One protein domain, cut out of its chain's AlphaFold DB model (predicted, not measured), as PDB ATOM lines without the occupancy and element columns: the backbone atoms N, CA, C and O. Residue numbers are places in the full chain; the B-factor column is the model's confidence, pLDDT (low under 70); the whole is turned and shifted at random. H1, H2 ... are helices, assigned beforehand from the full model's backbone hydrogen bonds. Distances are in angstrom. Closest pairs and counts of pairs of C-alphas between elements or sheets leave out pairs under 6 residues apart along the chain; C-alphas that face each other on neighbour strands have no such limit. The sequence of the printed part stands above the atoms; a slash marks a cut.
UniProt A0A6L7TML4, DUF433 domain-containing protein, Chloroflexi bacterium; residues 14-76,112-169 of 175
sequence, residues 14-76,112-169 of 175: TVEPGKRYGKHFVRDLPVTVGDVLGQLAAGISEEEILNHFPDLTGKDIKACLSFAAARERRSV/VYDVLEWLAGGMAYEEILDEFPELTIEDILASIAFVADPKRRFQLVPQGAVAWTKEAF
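Overview. This is residues 14 to 76 and 112 to 169 of the 175 residues of the protein "DUF433 domain-containing protein" of Chloroflexi bacterium (UniProt A0A6L7TML4). Two pairs of side-by-side helices, H1 with H6 and H3 with H4, cross nearly at right angles to make the core; the short H2 and H5 lie at its margins and residues 157 to 169 stick out as a tail. The 121 printed residues include seven named helices, H1 to H7 in chain order, and no named strand; the class is all helix. The whole is only just compact, close to loose, with a radius of gyration of the C-alphas of 16.0 A, and spans 55 by 34 by 20 A.

Arrangement. Residues 14 to 32 hold no named element. H1, residues 33 to 41, only just touches H2, residues 46 to 52, with 3 pairs of C-alphas within 8 A, the closest those of Gln 39 and Ile 49, 7.1 A apart. H3, residues 58 to 74, touches H1 with residues 61 to 65 alone, about perpendicular at 81 degrees; the closest C-alphas are those of Val 33 and Cys 64, 5.5 A. H4, residues 112 to 120, touches H3 at a shallow tilt of 23 degrees, opposite ways, closest at the C-alphas of Lys 62 and Ala 120, 4.6 A. H6, residues 137 to 148, touches H1 at a shallow tilt of 19 degrees, opposite ways, closest at the C-alphas of Ala 41 and Ala 145, 4.8 A. H5, residues 125 to 131, only just touches H6, with 3 pairs. H7, residues 150 to 153, meets H6 only through their link. Every O i to N i+4 pair is within hydrogen-bond range in H1, H2, H4, H5 and H6, and 12 of 13 in H3; H7 is too short for one.

Along the chain. H1 begins at C-alpha 33 (141.771, 85.793, 118.601). H3 is 25.0 A long and H6 16.4 A; H7 ends at C-alpha 153 (149.501, 85.711, 110.036).

Size, cuts and confidence. Residues 77 to 111 are not printed; C-alphas 76 and 112 are 13.2 A apart. Confidence is under 70 at residues 16 to 22, 73 to 76 and 150 to 169.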
ATOM      1  N   THR A  14     142.067  94.124 120.586       81.44
ATOM      2  CA  THR A  14     143.186  95.000 120.938       81.44
ATOM      3  C   THR A  14     144.511  94.365 120.525       81.44
ATOM      4  O   THR A  14     144.668  93.141 120.519       81.44
ATOM      5  N   VAL A  15     145.489  95.203 120.178       75.69
ATOM      6  CA  VAL A  15     146.892  94.809 120.002       75.69
ATOM      7  C   VAL A  15     147.744  95.663 120.914       75.69
ATOM      8  O   VAL A  15     147.743  96.885 120.801       75.69
ATOM      9  N   GLU A  16     148.532  95.015 121.760       69.56
ATOM     10  CA  GLU A  16     149.604  95.674 122.494       69.56
ATOM     11  C   GLU A  16     150.951  95.101 122.034       69.56
ATOM     12  O   GLU A  16     151.226  93.928 122.298       69.56
ATOM     13  N   PRO A  17     151.813  95.894 121.366       60.00
ATOM     14  CA  PRO A  17     153.091  95.422 120.822       60.00
ATOM     15  C   PRO A  17     154.017  94.756 121.855       60.00
ATOM     16  O   PRO A  17     154.787  93.868 121.502       60.00
ATOM     17  N   GLY A  18     153.922  95.153 123.130       60.09
ATOM     18  CA  GLY A  18     154.720  94.606 124.233       60.09
ATOM     19  C   GLY A  18     154.088  93.428 124.985       60.09
ATOM     20  O   GLY A  18     154.744  92.844 125.843       60.09
ATOM     21  N   LYS A  19     152.834  93.052 124.690       60.62
ATOM     22  CA  LYS A  19     152.155  91.922 125.345       60.62
ATOM     23  C   LYS A  19     151.929  90.777 124.364       60.62
ATOM     24  O   LYS A  19     151.642  90.976 123.187       60.62
ATOM     25  N   ARG A  20     152.054  89.543 124.869       61.31
ATOM     26  CA  ARG A  20     151.754  88.286 124.151       61.31
ATOM     27  C   ARG A  20     152.324  88.219 122.733       61.31
ATOM     28  O   ARG A  20     151.651  87.743 121.820       61.31
ATOM     29  N   TYR A  21     153.561  88.676 122.559       64.50
ATOM     30  CA  TYR A  21     154.274  88.623 121.280       64.50
ATOM     31  C   TYR A  21     153.546  89.375 120.145       64.50
ATOM     32  O   TYR A  21     153.540  88.917 119.003       64.50
ATOM     33  N   GLY A  22     152.864  90.487 120.459       67.44
ATOM     34  CA  GLY A  22     152.126  91.293 119.478       67.44
ATOM     35  C   GLY A  22     150.854  90.623 118.944       67.44
ATOM     36  O   GLY A  22     150.336  90.999 117.889       67.44
ATOM     37  N   LYS A  23     150.337  89.592 119.628       73.94
ATOM     38  CA  LYS A  23     149.089  88.925 119.237       73.94
ATOM     39  C   LYS A  23     147.871  89.796 119.565       73.94
ATOM     40  O   LYS A  23     147.779  90.338 120.652       73.94
ATOM     41  N   HIS A  24     146.908  89.837 118.643       82.00
ATOM     42  CA  HIS A  24     145.553  90.351 118.880       82.00
ATOM     43  C   HIS A  24     144.837  89.568 119.993       82.00
ATOM     44  O   HIS A  24     144.741  88.336 119.903       82.00
ATOM     45  N   PHE A  25     144.320  90.269 120.999       86.38
ATOM     46  CA  PHE A  25     143.569  89.702 122.120       86.38
ATOM     47  C   PHE A  25     142.227  90.400 122.335       86.38
ATOM     48  O   PHE A  25     141.993  91.499 121.835       86.38
ATOM     49  N   VAL A  26     141.332  89.706 123.034       88.12
ATOM     50  CA  VAL A  26     139.981  90.180 123.342       88.12
ATOM     51  C   VAL A  26     140.035  91.092 124.563       88.12
ATOM     52  O   VAL A  26     140.391  90.640 125.648       88.12
ATOM     53  N   ARG A  27     139.646  92.357 124.401       87.94
ATOM     54  CA  ARG A  27     139.588  93.391 125.445       87.94
ATOM     55  C   ARG A  27     140.898  93.431 126.234       87.94
ATOM     56  O   ARG A  27     141.938  93.643 125.624       87.94
ATOM     57  N   ASP A  28     140.848  93.165 127.538       82.19
ATOM     58  CA  ASP A  28     142.013  93.006 128.420       82.19
ATOM     59  C   ASP A  28     142.238  91.538 128.838       82.19
ATOM     60  O   ASP A  28     143.093  91.229 129.672       82.19
ATOM     61  N   LEU A  29     141.471  90.606 128.266       83.88
ATOM     62  CA  LEU A  29     141.463  89.205 128.672       83.88
ATOM     63  C   LEU A  29     142.718  88.462 128.206       83.88
ATOM     64  O   LEU A  29     143.245  88.760 127.128       83.88
ATOM     65  N   PRO A  30     143.169  87.424 128.947       82.81
ATOM     66  CA  PRO A  30     144.206  86.461 128.551       82.81
ATOM     67  C   PRO A  30     143.923  85.651 127.275       82.81
ATOM     68  O   PRO A  30     144.768  84.854 126.886       82.81
ATOM     69  N   VAL A  31     142.820  85.909 126.572       86.56
ATOM     70  CA  VAL A  31     142.372  85.148 125.400       86.56
ATOM     71  C   VAL A  31     142.758  85.853 124.098       86.56
ATOM     72  O   VAL A  31     142.466  87.036 123.905       86.56
ATOM     73  N   THR A  32     143.439  85.149 123.193       88.56
ATOM     74  CA  THR A  32     143.779  85.669 121.864       88.56
ATOM     75  C   THR A  32     142.710  85.326 120.831       88.56
ATOM     76  O   THR A  32     142.014  84.321 120.946       88.56
ATOM     77  N   VAL A  33     142.636  86.115 119.755       87.62
ATOM     78  CA  VAL A  33     141.771  85.793 118.601       87.62
ATOM     79  C   VAL A  33     142.089  84.400 118.041       87.62
ATOM     80  O   VAL A  33     141.198  83.686 117.600       87.62
ATOM     81  N   GLY A  34     143.365  83.998 118.073       86.06
ATOM     82  CA  GLY A  34     143.782  82.671 117.618       86.06
ATOM     83  C   GLY A  34     143.260  81.540 118.503       86.06
ATOM     84  O   GLY A  34     142.933  80.488 117.970       86.06
ATOM     85  N   ASP A  35     143.135  81.760 119.814       87.38
ATOM     86  CA  ASP A  35     142.604  80.749 120.738       87.38
ATOM     87  C   ASP A  35     141.116  80.496 120.462       87.38
ATOM     88  O   ASP A  35     140.698  79.346 120.357       87.38
ATOM     89  N   VAL A  36     140.338  81.567 120.258       91.00
ATOM     90  CA  VAL A  36     138.907  81.476 119.917       91.00
ATOM     91  C   VAL A  36     138.712  80.785 118.567       91.00
ATOM     92  O   VAL A  36     137.983  79.803 118.477       91.00
ATOM     93  N   LEU A  37     139.400  81.254 117.519       89.31
ATOM     94  CA  LEU A  37     139.285  80.657 116.183       89.31
ATOM     95  C   LEU A  37     139.789  79.210 116.153       89.31
ATOM     96  O   LEU A  37     139.238  78.397 115.422       89.31
ATOM     97  N   GLY A  38     140.813  78.877 116.941       86.62
ATOM     98  CA  GLY A  38     141.327  77.515 117.059       86.62
ATOM     99  C   GLY A  38     140.314  76.556 117.683       86.62
ATOM    100  O   GLY A  38     140.147  75.450 117.178       86.62
ATOM    101  N   GLN A  39     139.602  76.983 118.732       90.50
ATOM    102  CA  GLN A  39     138.539  76.176 119.340       90.50
ATOM    103  C   GLN A  39     137.337  76.015 118.405       90.50
ATOM    104  O   GLN A  39     136.878  74.894 118.199       90.50
ATOM    105  N   LEU A  40     136.893  77.098 117.760       89.62
ATOM    106  CA  LEU A  40     135.826  77.029 116.757       89.62
ATOM    107  C   LEU A  40     136.201  76.100 115.591       89.62
ATOM    108  O   LEU A  40     135.398  75.273 115.179       89.62
ATOM    109  N   ALA A  41     137.439  76.182 115.093       86.56
ATOM    110  CA  ALA A  41     137.948  75.302 114.038       86.56
ATOM    111  C   ALA A  41     138.023  73.827 114.461       86.56
ATOM    112  O   ALA A  41     137.942  72.943 113.611       86.56
ATOM    113  N   ALA A  42     138.179  73.555 115.759       86.50
ATOM    114  CA  ALA A  42     138.115  72.210 116.323       86.50
ATOM    115  C   ALA A  42     136.670  71.700 116.499       86.50
ATOM    116  O   ALA A  42     136.480  70.591 116.989       86.50
ATOM    117  N   GLY A  43     135.661  72.489 116.105       86.62
ATOM    118  CA  GLY A  43     134.246  72.148 116.234       86.62
ATOM    119  C   GLY A  43     133.661  72.418 117.621       86.62
ATOM    120  O   GLY A  43     132.547  71.981 117.896       86.62
ATOM    121  N   ILE A  44     134.384  73.126 118.495       89.94
ATOM    122  CA  ILE A  44     133.886  73.499 119.824       89.94
ATOM    123  C   ILE A  44     132.810  74.581 119.661       89.94
ATOM    124  O   ILE A  44     133.005  75.554 118.929       89.94
ATOM    125  N   SER A  45     131.674  74.405 120.340       90.44
ATOM    126  CA  SER A  45     130.536  75.330 120.265       90.44
ATOM    127  C   SER A  45     130.813  76.661 120.974       90.44
ATOM    128  O   SER A  45     131.662  76.739 121.864       90.44
ATOM    129  N   GLU A  46     130.068  77.720 120.624       90.56
ATOM    130  CA  GLU A  46     130.179  79.010 121.325       90.56
ATOM    131  C   GLU A  46     129.927  78.860 122.829       90.56
ATOM    132  O   GLU A  46     130.675  79.409 123.632       90.56
ATOM    133  N   GLU A  47     128.917  78.081 123.218       90.81
ATOM    134  CA  GLU A  47     128.587  77.831 124.623       90.81
ATOM    135  C   GLU A  47     129.758  77.183 125.370       90.81
ATOM    136  O   GLU A  47     130.120  77.608 126.466       90.81
ATOM    137  N   GLU A  48     130.408  76.197 124.757       89.62
ATOM    138  CA  GLU A  48     131.540  75.504 125.363       89.62
ATOM    139  C   GLU A  48     132.793  76.391 125.440       89.62
ATOM    140  O   GLU A  48     133.493  76.383 126.452       89.62
ATOM    141  N   ILE A  49     133.025  77.257 124.447       89.69
ATOM    142  CA  ILE A  49     134.081  78.282 124.509       89.69
ATOM    143  C   ILE A  49     133.824  79.264 125.658       89.69
ATOM    144  O   ILE A  49     134.761  79.629 126.370       89.69
ATOM    145  N   LEU A  50     132.576  79.688 125.861       91.69
ATOM    146  CA  LEU A  50     132.201  80.565 126.974       91.69
ATOM    147  C   LEU A  50     132.339  79.853 128.327       91.69
ATOM    148  O   LEU A  50     132.743  80.477 129.303       91.69
ATOM    149  N   ASN A  51     132.099  78.543 128.388       91.19
ATOM    150  CA  ASN A  51     132.376  77.746 129.585       91.19
ATOM    151  C   ASN A  51     133.884  77.647 129.876       91.19
ATOM    152  O   ASN A  51     134.292  77.712 131.036       91.19
ATOM    153  N   HIS A  52     134.727  77.536 128.841       89.25
ATOM    154  CA  HIS A  52     136.187  77.575 128.985       89.25
ATOM    155  C   HIS A  52     136.713  78.963 129.378       89.25
ATOM    156  O   HIS A  52     137.690  79.063 130.125       89.25
ATOM    157  N   PHE A  53     136.073  80.031 128.895       89.31
ATOM    158  CA  PHE A  53     136.433  81.421 129.176       89.31
ATOM    159  C   PHE A  53     135.217  82.223 129.670       89.31
ATOM    160  O   PHE A  53     134.650  82.998 128.898       89.31
ATOM    161  N   PRO A  54     134.849  82.113 130.959       90.12
ATOM    162  CA  PRO A  54     133.627  82.723 131.499       90.12
ATOM    163  C   PRO A  54     133.573  84.252 131.409       90.12
ATOM    164  O   PRO A  54     132.495  84.839 131.410       90.12
ATOM    165  N   ASP A  55     134.735  84.907 131.331       91.25
ATOM    166  CA  ASP A  55     134.830  86.363 131.172       91.25
ATOM    167  C   ASP A  55     134.594  86.826 129.726       91.25
ATOM    168  O   ASP A  55     134.486  88.031 129.468       91.25
ATOM    169  N   LEU A  56     134.563  85.891 128.775       90.88
ATOM    170  CA  LEU A  56     134.304  86.130 127.363       90.88
ATOM    171  C   LEU A  56     132.790  86.191 127.118       90.88
ATOM    172  O   LEU A  56     131.992  85.635 127.865       90.88
ATOM    173  N   THR A  57     132.374  86.888 126.069       93.06
ATOM    174  CA  THR A  57     130.961  87.009 125.690       93.06
ATOM    175  C   THR A  57     130.747  86.548 124.255       93.06
ATOM    176  O   THR A  57     131.665  86.606 123.437       93.06
ATOM    177  N   GLY A  58     129.517  86.175 123.888       89.31
ATOM    178  CA  GLY A  58     129.191  85.877 122.485       89.31
ATOM    179  C   GLY A  58     129.517  87.047 121.541       89.31
ATOM    180  O   GLY A  58     129.941  86.846 120.407       89.31
ATOM    181  N   LYS A  59     129.434  88.296 122.027       89.88
ATOM    182  CA  LYS A  59     129.874  89.479 121.271       89.88
ATOM    183  C   LYS A  59     131.382  89.459 120.991       89.88
ATOM    184  O   LYS A  59     131.795  89.864 119.909       89.88
ATOM    185  N   ASP A  60     132.192  88.981 121.934       91.56
ATOM    186  CA  ASP A  60     133.642  88.847 121.761       91.56
ATOM    187  C   ASP A  60     133.998  87.765 120.728       91.56
ATOM    188  O   ASP A  60     134.897  87.972 119.910       91.56
ATOM    189  N   ILE A  61     133.267  86.642 120.710       91.50
ATOM    190  CA  ILE A  61     133.428  85.581 119.698       91.50
ATOM    191  C   ILE A  61     133.118  86.137 118.304       91.50
ATOM    192  O   ILE A  61     133.942  86.042 117.389       91.50
ATOM    193  N   LYS A  62     131.979  86.822 118.158       90.62
ATOM    194  CA  LYS A  62     131.596  87.467 116.895       90.62
ATOM    195  C   LYS A  62     132.581  88.557 116.470       90.62
ATOM    196  O   LYS A  62     132.878  88.693 115.284       90.62
ATOM    197  N   ALA A  63     133.157  89.298 117.418       87.44
ATOM    198  CA  ALA A  63     134.216  90.261 117.132       87.44
ATOM    199  C   ALA A  63     135.502  89.585 116.623       87.44
ATOM    200  O   ALA A  63     136.142  90.119 115.718       87.44
ATOM    201  N   CYS A  64     135.865  88.402 117.138       88.81
ATOM    202  CA  CYS A  64     136.995  87.617 116.625       88.81
ATOM    203  C   CYS A  64     136.772  87.181 115.169       88.81
ATOM    204  O   CYS A  64     137.679  87.325 114.345       88.81
ATOM    205  N   LEU A  65     135.568  86.700 114.846       87.50
ATOM    206  CA  LEU A  65     135.171  86.321 113.486       87.50
ATOM    207  C   LEU A  65     135.164  87.530 112.539       87.50
ATOM    208  O   LEU A  65     135.771  87.476 111.470       87.50
ATOM    209  N   SER A  66     134.578  88.654 112.964       85.88
ATOM    210  CA  SER A  66     134.549  89.908 112.195       85.88
ATOM    211  C   SER A  66     135.964  90.445 111.931       85.88
ATOM    212  O   SER A  66     136.313  90.811 110.805       85.88
ATOM    213  N   PHE A  67     136.835  90.405 112.945       84.88
ATOM    214  CA  PHE A  67     138.246  90.753 112.803       84.88
ATOM    215  C   PHE A  67     138.964  89.834 111.798       84.88
ATOM    216  O   PHE A  67     139.732  90.319 110.960       84.88
ATOM    217  N   ALA A  68     138.712  88.522 111.846       85.25
ATOM    218  CA  ALA A  68     139.282  87.562 110.903       85.25
ATOM    219  C   ALA A  68     138.805  87.825 109.466       85.25
ATOM    220  O   ALA A  68     139.635  87.910 108.558       85.25
ATOM    221  N   ALA A  69     137.508  88.068 109.265       80.31
ATOM    222  CA  ALA A  69     136.946  88.445 107.972       80.31
ATOM    223  C   ALA A  69     137.607  89.725 107.425       80.31
ATOM    224  O   ALA A  69     138.084  89.769 106.287       80.31
ATOM    225  N   ALA A  70     137.740  90.764 108.255       78.38
ATOM    226  CA  ALA A  70     138.400  92.012 107.872       78.38
ATOM    227  C   ALA A  70     139.905  91.851 107.586       78.38
ATOM    228  O   ALA A  70     140.483  92.620 106.807       78.38
ATOM    229  N   ARG A  71     140.574  90.868 108.202       77.88
ATOM    230  CA  ARG A  71     141.954  90.495 107.864       77.88
ATOM    231  C   ARG A  71     142.017  89.875 106.469       77.88
ATOM    232  O   ARG A  71     142.813  90.330 105.652       77.88
ATOM    233  N   GLU A  72     141.136  88.927 106.165       74.81
ATOM    234  CA  GLU A  72     141.092  88.274 104.849       74.81
ATOM    235  C   GLU A  72     140.655  89.220 103.721       74.81
ATOM    236  O   GLU A  72     141.099  89.067 102.583       74.81
ATOM    237  N   ARG A  73     139.870  90.274 104.006       61.91
ATOM    238  CA  ARG A  73     139.597  91.329 103.008       61.91
ATOM    239  C   ARG A  73     140.887  91.951 102.448       61.91
ATOM    240  O   ARG A  73     140.882  92.326 101.274       61.91
ATOM    241  N   ARG A  74     141.949  92.044 103.266       59.25
ATOM    242  CA  ARG A  74     143.233  92.712 102.966       59.25
ATOM    243  C   ARG A  74     144.305  91.798 102.364       59.25
ATOM    244  O   ARG A  74     145.208  92.312 101.710       59.25
ATOM    245  N   SER A  75     144.214  90.483 102.548       52.34
ATOM    246  CA  SER A  75     145.158  89.531 101.952       52.34
ATOM    247  C   SER A  75     144.867  89.348 100.461       52.34
ATOM    248  O   SER A  75     143.837  88.794 100.080       52.34
ATOM    249  N   VAL A  76     145.783  89.803  99.608       49.94
ATOM    250  CA  VAL A  76     145.786  89.507  98.172       49.94
ATOM    251  C   VAL A  76     147.001  88.624  97.922       49.94
ATOM    252  O   VAL A  76     148.126  89.079  98.093       49.94
ATOM    253  N   VAL A 112     135.999  82.153 101.864       91.12
ATOM    254  CA  VAL A 112     136.231  82.040 103.322       91.12
ATOM    255  C   VAL A 112     135.717  83.284 104.046       91.12
ATOM    256  O   VAL A 112     135.149  83.209 105.129       91.12
ATOM    257  N   TYR A 113     135.896  84.439 103.414       90.00
ATOM    258  CA  TYR A 113     135.413  85.710 103.917       90.00
ATOM    259  C   TYR A 113     133.877  85.756 104.048       90.00
ATOM    260  O   TYR A 113     133.400  86.226 105.076       90.00
ATOM    261  N   ASP A 114     133.128  85.247 103.061       92.31
ATOM    262  CA  ASP A 114     131.657  85.238 103.095       92.31
ATOM    263  C   ASP A 114     131.157  84.427 104.306       92.31
ATOM    264  O   ASP A 114     130.352  84.921 105.090       92.31
ATOM    265  N   VAL A 115     131.725  83.233 104.532       93.31
ATOM    266  CA  VAL A 115     131.383  82.386 105.690       93.31
ATOM    267  C   VAL A 115     131.670  83.093 107.010       93.31
ATOM    268  O   VAL A 115     130.824  83.119 107.900       93.31
ATOM    269  N   LEU A 116     132.852  83.700 107.153       91.56
ATOM    270  CA  LEU A 116     133.203  84.423 108.377       91.56
ATOM    271  C   LEU A 116     132.298  85.636 108.613       91.56
ATOM    272  O   LEU A 116     132.027  85.964 109.764       91.56
ATOM    273  N   GLU A 117     131.834  86.299 107.551       90.56
ATOM    274  CA  GLU A 117     130.892  87.416 107.649       90.56
ATOM    275  C   GLU A 117     129.508  86.952 108.123       90.56
ATOM    276  O   GLU A 117     128.936  87.602 108.996       90.56
ATOM    277  N   TRP A 118     129.004  85.814 107.641       93.56
ATOM    278  CA  TRP A 118     127.738  85.240 108.119       93.56
ATOM    279  C   TRP A 118     127.810  84.850 109.596       93.56
ATOM    280  O   TRP A 118     126.954  85.254 110.388       93.56
ATOM    281  N   LEU A 119     128.885  84.164 109.994       91.31
ATOM    282  CA  LEU A 119     129.118  83.791 111.390       91.31
ATOM    283  C   LEU A 119     129.281  85.027 112.289       91.31
ATOM    284  O   LEU A 119     128.694  85.109 113.366       91.31
ATOM    285  N   ALA A 120     130.025  86.040 111.839       86.88
ATOM    286  CA  ALA A 120     130.151  87.310 112.555       86.88
ATOM    287  C   ALA A 120     128.813  88.066 112.649       86.88
ATOM    288  O   ALA A 120     128.557  88.742 113.647       86.88
ATOM    289  N   GLY A 121     127.957  87.930 111.633       85.38
ATOM    290  CA  GLY A 121     126.574  88.405 111.615       85.38
ATOM    291  C   GLY A 121     125.652  87.652 112.579       85.38
ATOM    292  O   GLY A 121     124.544  88.116 112.839       85.38
ATOM    293  N   GLY A 122     126.127  86.546 113.159       87.75
ATOM    294  CA  GLY A 122     125.424  85.741 114.149       87.75
ATOM    295  C   GLY A 122     124.578  84.612 113.574       87.75
ATOM    296  O   GLY A 122     123.750  84.102 114.320       87.75
ATOM    297  N   MET A 123     124.765  84.261 112.301       91.31
ATOM    298  CA  MET A 123     124.106  83.113 111.683       91.31
ATOM    299  C   MET A 123     124.673  81.812 112.267       91.31
ATOM    300  O   MET A 123     125.895  81.668 112.381       91.31
ATOM    301  N   ALA A 124     123.797  80.886 112.649       91.19
ATOM    302  CA  ALA A 124     124.190  79.564 113.129       91.19
ATOM    303  C   ALA A 124     124.687  78.678 111.975       91.19
ATOM    304  O   ALA A 124     124.421  78.942 110.802       91.19
ATOM    305  N   TYR A 125     125.404  77.600 112.299       92.62
ATOM    306  CA  TYR A 125     125.915  76.680 111.279       92.62
ATOM    307  C   TYR A 125     124.773  76.043 110.486       92.62
ATOM    308  O   TYR A 125     124.839  75.968 109.266       92.62
ATOM    309  N   GLU A 126     123.704  75.647 111.172       93.56
ATOM    310  CA  GLU A 126     122.510  75.048 110.586       93.56
ATOM    311  C   GLU A 126     121.807  76.021 109.635       93.56
ATOM    312  O   GLU A 126     121.437  75.632 108.534       93.56
ATOM    313  N   GLU A 127     121.708  77.298 110.011       93.31
ATOM    314  CA  GLU A 127     121.117  78.341 109.163       93.31
ATOM    315  C   GLU A 127     121.935  78.556 107.879       93.31
ATOM    316  O   GLU A 127     121.363  78.668 106.796       93.31
ATOM    317  N   ILE A 128     123.273  78.547 107.971       93.75
ATOM    318  CA  ILE A 128     124.155  78.632 106.793       93.75
ATOM    319  C   ILE A 128     123.945  77.425 105.873       93.75
ATOM    320  O   ILE A 128     123.899  77.587 104.655       93.75
ATOM    321  N   LEU A 129     123.837  76.218 106.433       94.69
ATOM    322  CA  LEU A 129     123.640  74.990 105.659       94.69
ATOM    323  C   LEU A 129     122.241  74.922 105.028       94.69
ATOM    324  O   LEU A 129     122.102  74.414 103.918       94.69
ATOM    325  N   ASP A 130     121.222  75.469 105.689       94.31
ATOM    326  CA  ASP A 130     119.868  75.577 105.140       94.31
ATOM    327  C   ASP A 130     119.805  76.589 103.981       94.31
ATOM    328  O   ASP A 130     119.126  76.344 102.978       94.31
ATOM    329  N   GLU A 131     120.524  77.715 104.080       93.38
ATOM    330  CA  GLU A 131     120.611  78.714 103.002       93.38
ATOM    331  C   GLU A 131     121.508  78.266 101.836       93.38
ATOM    332  O   GLU A 131     121.220  78.592 100.679       93.38
ATOM    333  N   PHE A 132     122.565  77.500 102.119       93.44
ATOM    334  CA  PHE A 132     123.532  76.992 101.140       93.44
ATOM    335  C   PHE A 132     123.719  75.469 101.284       93.44
ATOM    336  O   PHE A 132     124.758  75.026 101.784       93.44
ATOM    337  N   PRO A 133     122.762  74.642 100.810       92.31
ATOM    338  CA  PRO A 133     122.771  73.182 100.996       92.31
ATOM    339  C   PRO A 133     123.960  72.452 100.365       92.31
ATOM    340  O   PRO A 133     124.213  71.283 100.649       92.31
ATOM    341  N   GLU A 134     124.672  73.109  99.451       92.06
ATOM    342  CA  GLU A 134     125.905  72.609  98.858       92.06
ATOM    343  C   GLU A 134     127.143  72.731  99.772       92.06
ATOM    344  O   GLU A 134     128.187  72.147  99.453       92.06
ATOM    345  N   LEU A 135     127.047  73.486 100.874       94.31
ATOM    346  CA  LEU A 135     128.057  73.532 101.929       94.31
ATOM    347  C   LEU A 135     127.924  72.335 102.863       94.31
ATOM    348  O   LEU A 135     126.843  71.795 103.080       94.31
ATOM    349  N   THR A 136     129.042  71.959 103.470       94.81
ATOM    350  CA  THR A 136     129.059  71.030 104.598       94.81
ATOM    351  C   THR A 136     129.617  71.698 105.847       94.81
ATOM    352  O   THR A 136     130.259  72.751 105.787       94.81
ATOM    353  N   ILE A 137     129.392  71.076 107.006       93.56
ATOM    354  CA  ILE A 137     129.975  71.558 108.262       93.56
ATOM    355  C   ILE A 137     131.507  71.589 108.181       93.56
ATOM    356  O   ILE A 137     132.136  72.528 108.663       93.56
ATOM    357  N   GLU A 138     132.115  70.628 107.486       92.62
ATOM    358  CA  GLU A 138     133.555  70.592 107.237       92.62
ATOM    359  C   GLU A 138     134.023  71.805 106.426       92.62
ATOM    360  O   GLU A 138     135.103  72.322 106.700       92.62
ATOM    361  N   ASP A 139     133.216  72.310 105.485       94.38
ATOM    362  CA  ASP A 139     133.542  73.515 104.712       94.38
ATOM    363  C   ASP A 139     133.546  74.783 105.591       94.38
ATOM    364  O   ASP A 139     134.424  75.650 105.456       94.38
ATOM    365  N   ILE A 140     132.604  74.878 106.536       94.38
ATOM    366  CA  ILE A 140     132.534  75.972 107.518       94.38
ATOM    367  C   ILE A 140     133.740  75.903 108.461       94.38
ATOM    368  O   ILE A 140     134.481  76.882 108.602       94.38
ATOM    369  N   LEU A 141     133.998  74.737 109.056       92.38
ATOM    370  CA  LEU A 141     135.123  74.532 109.970       92.38
ATOM    371  C   LEU A 141     136.472  74.744 109.272       92.38
ATOM    372  O   LEU A 141     137.365  75.372 109.839       92.38
ATOM    373  N   ALA A 142     136.612  74.307 108.018       90.44
ATOM    374  CA  ALA A 142     137.794  74.556 107.198       90.44
ATOM    375  C   ALA A 142     138.017  76.053 106.948       90.44
ATOM    376  O   ALA A 142     139.160  76.514 106.990       90.44
ATOM    377  N   SER A 143     136.948  76.827 106.745       92.50
ATOM    378  CA  SER A 143     137.028  78.284 106.585       92.50
ATOM    379  C   SER A 143     137.553  78.966 107.853       92.50
ATOM    380  O   SER A 143     138.420  79.842 107.775       92.50
ATOM    381  N   ILE A 144     137.101  78.524 109.031       90.44
ATOM    382  CA  ILE A 144     137.593  79.019 110.326       90.44
ATOM    383  C   ILE A 144     139.049  78.575 110.555       90.44
ATOM    384  O   ILE A 144     139.902  79.393 110.906       90.44
ATOM    385  N   ALA A 145     139.367  77.304 110.296       87.62
ATOM    386  CA  ALA A 145     140.714  76.753 110.433       87.62
ATOM    387  C   ALA A 145     141.729  77.487 109.545       87.62
ATOM    388  O   ALA A 145     142.839  77.802 109.983       87.62
ATOM    389  N   PHE A 146     141.325  77.822 108.319       87.19
ATOM    390  CA  PHE A 146     142.136  78.571 107.369       87.19
ATOM    391  C   PHE A 146     142.580  79.928 107.932       87.19
ATOM    392  O   PHE A 146     143.738  80.320 107.766       87.19
ATOM    393  N   VAL A 147     141.696  80.648 108.634       86.25
ATOM    394  CA  VAL A 147     142.038  81.948 109.238       86.25
ATOM    395  C   VAL A 147     142.684  81.841 110.617       86.25
ATOM    396  O   VAL A 147     143.427  82.754 111.011       86.25
ATOM    397  N   ALA A 148     142.451  80.739 111.325       84.81
ATOM    398  CA  ALA A 148     143.123  80.418 112.576       84.81
ATOM    399  C   ALA A 148     144.621  80.127 112.368       84.81
ATOM    400  O   ALA A 148     145.407  80.366 113.287       84.81
ATOM    401  N   ASP A 149     145.028  79.672 111.173       81.19
ATOM    402  CA  ASP A 149     146.406  79.258 110.893       81.19
ATOM    403  C   ASP A 149     147.429  80.394 111.139       81.19
ATOM    404  O   ASP A 149     147.467  81.400 110.410       81.19
ATOM    405  N   PRO A 150     148.321  80.248 112.141       67.31
ATOM    406  CA  PRO A 150     149.343  81.243 112.442       67.31
ATOM    407  C   PRO A 150     150.332  81.472 111.296       67.31
ATOM    408  O   PRO A 150     150.867  82.574 111.177       67.31
ATOM    409  N   LYS A 151     150.569  80.480 110.427       67.81
ATOM    410  CA  LYS A 151     151.485  80.603 109.281       67.81
ATOM    411  C   LYS A 151     150.978  81.624 108.260       67.81
ATOM    412  O   LYS A 151     151.779  82.264 107.583       67.81
ATOM    413  N   ARG A 152     149.660  81.848 108.207       66.38
ATOM    414  CA  ARG A 152     149.039  82.897 107.384       66.38
ATOM    415  C   ARG A 152     149.065  84.283 108.040       66.38
ATOM    416  O   ARG A 152     148.942  85.276 107.330       66.38
ATOM    417  N   ARG A 153     149.319  84.401 109.358       57.41
ATOM    418  CA  ARG A 153     149.501  85.711 110.036       57.41
ATOM    419  C   ARG A 153     150.787  86.430 109.623       57.41
ATOM    420  O   ARG A 153     150.825  87.653 109.687       57.41
ATOM    421  N   PHE A 154     151.823  85.697 109.213       44.69
ATOM    422  CA  PHE A 154     153.153  86.253 108.928       44.69
ATOM    423  C   PHE A 154     153.326  86.844 107.521       44.69
ATOM    424  O   PHE A 154     154.416  87.293 107.183       44.69
ATOM    425  N   GLN A 155     152.279  86.876 106.695       43.97
ATOM    426  CA  GLN A 155     152.408  87.273 105.286       43.97
ATOM    427  C   GLN A 155     151.979  88.716 104.994       43.97
ATOM    428  O   GLN A 155     152.070  89.166 103.856       43.97
ATOM    429  N   LEU A 156     151.612  89.487 106.021       39.03
ATOM    430  CA  LEU A 156     151.559  90.946 105.925       39.03
ATOM    431  C   LEU A 156     152.965  91.516 106.138       39.03
ATOM    432  O   LEU A 156     153.229  92.194 107.129       39.03
ATOM    433  N   VAL A 157     153.882  91.238 105.211       35.25
ATOM    434  CA  VAL A 157     155.010  92.150 105.011       35.25
ATOM    435  C   VAL A 157     154.409  93.351 104.281       35.25
ATOM    436  O   VAL A 157     153.860  93.164 103.192       35.25
ATOM    437  N   PRO A 158     154.432  94.572 104.848       32.84
ATOM    438  CA  PRO A 158     154.088  95.756 104.074       32.84
ATOM    439  C   PRO A 158     154.935  95.727 102.803       32.84
ATOM    440  O   PRO A 158     156.155  95.589 102.907       32.84
ATOM    441  N   GLN A 159     154.332  95.838 101.617       34.28
ATOM    442  CA  GLN A 159     155.119  96.137 100.420       34.28
ATOM    443  C   GLN A 159     155.858  97.456 100.700       34.28
ATOM    444  O   GLN A 159     155.244  98.519 100.712       34.28
ATOM    445  N   GLY A 160     157.146  97.359 101.044       33.47
ATOM    446  CA  GLY A 160     157.993  98.481 101.459       33.47
ATOM    447  C   GLY A 160     158.702  98.354 102.818       33.47
ATOM    448  O   GLY A 160     159.586  99.164 103.081       33.47
ATOM    449  N   ALA A 161     158.399  97.369 103.672       34.19
ATOM    450  CA  ALA A 161     159.191  97.151 104.887       34.19
ATOM    451  C   ALA A 161     160.367  96.218 104.579       34.19
ATOM    452  O   ALA A 161     160.189  95.018 104.376       34.19
ATOM    453  N   VAL A 162     161.562  96.805 104.504       32.34
ATOM    454  CA  VAL A 162     162.842  96.107 104.345       32.34
ATOM    455  C   VAL A 162     162.923  94.878 105.251       32.34
ATOM    456  O   VAL A 162     162.690  94.947 106.458       32.34
ATOM    457  N   ALA A 163     163.235  93.740 104.634       37.22
ATOM    458  CA  ALA A 163     163.525  92.500 105.322       37.22
ATOM    459  C   ALA A 163     164.667  92.733 106.316       37.22
ATOM    460  O   ALA A 163     165.735  93.207 105.935       37.22
ATOM    461  N   TRP A 164     164.453  92.376 107.580       33.56
ATOM    462  CA  TRP A 164     165.546  92.180 108.523       33.56
ATOM    463  C   TRP A 164     166.371  90.993 108.014       33.56
ATOM    464  O   TRP A 164     166.022  89.836 108.253       33.56
ATOM    465  N   THR A 165     167.409  91.259 107.218       42.53
ATOM    466  CA  THR A 165     168.383  90.236 106.842       42.53
ATOM    467  C   THR A 165     169.262  89.923 108.046       42.53
ATOM    468  O   THR A 165     169.456  90.739 108.948       42.53
ATOM    469  N   LYS A 166     169.787  88.697 108.057       38.69
ATOM    470  CA  LYS A 166     170.626  88.114 109.113       38.69
ATOM    471  C   LYS A 166     171.829  88.996 109.503       38.69
ATOM    472  O   LYS A 166     172.309  88.887 110.622       38.69
ATOM    473  N   GLU A 167     172.244  89.910 108.627       36.00
ATOM    474  CA  GLU A 167     173.322  90.885 108.848       36.00
ATOM    475  C   GLU A 167     173.004  91.929 109.931       36.00
ATOM    476  O   GLU A 167     173.921  92.445 110.559       36.00
ATOM    477  N   ALA A 168     171.728  92.225 110.212       39.75
ATOM    478  CA  ALA A 168     171.363  93.189 111.256       39.75
ATOM    479  C   ALA A 168     171.535  92.638 112.688       39.75
ATOM    480  O   ALA A 168     171.597  93.418 113.636       39.75
ATOM    481  N   PHE A 169     171.612  91.313 112.859       41.56
ATOM    482  CA  PHE A 169     171.759  90.689 114.178       41.56
ATOM    483  C   PHE A 169     173.206  90.753 114.692       41.56
ATOM    484  O   PHE A 169     173.422  90.906 115.892       41.56
TER     485      PHE A 169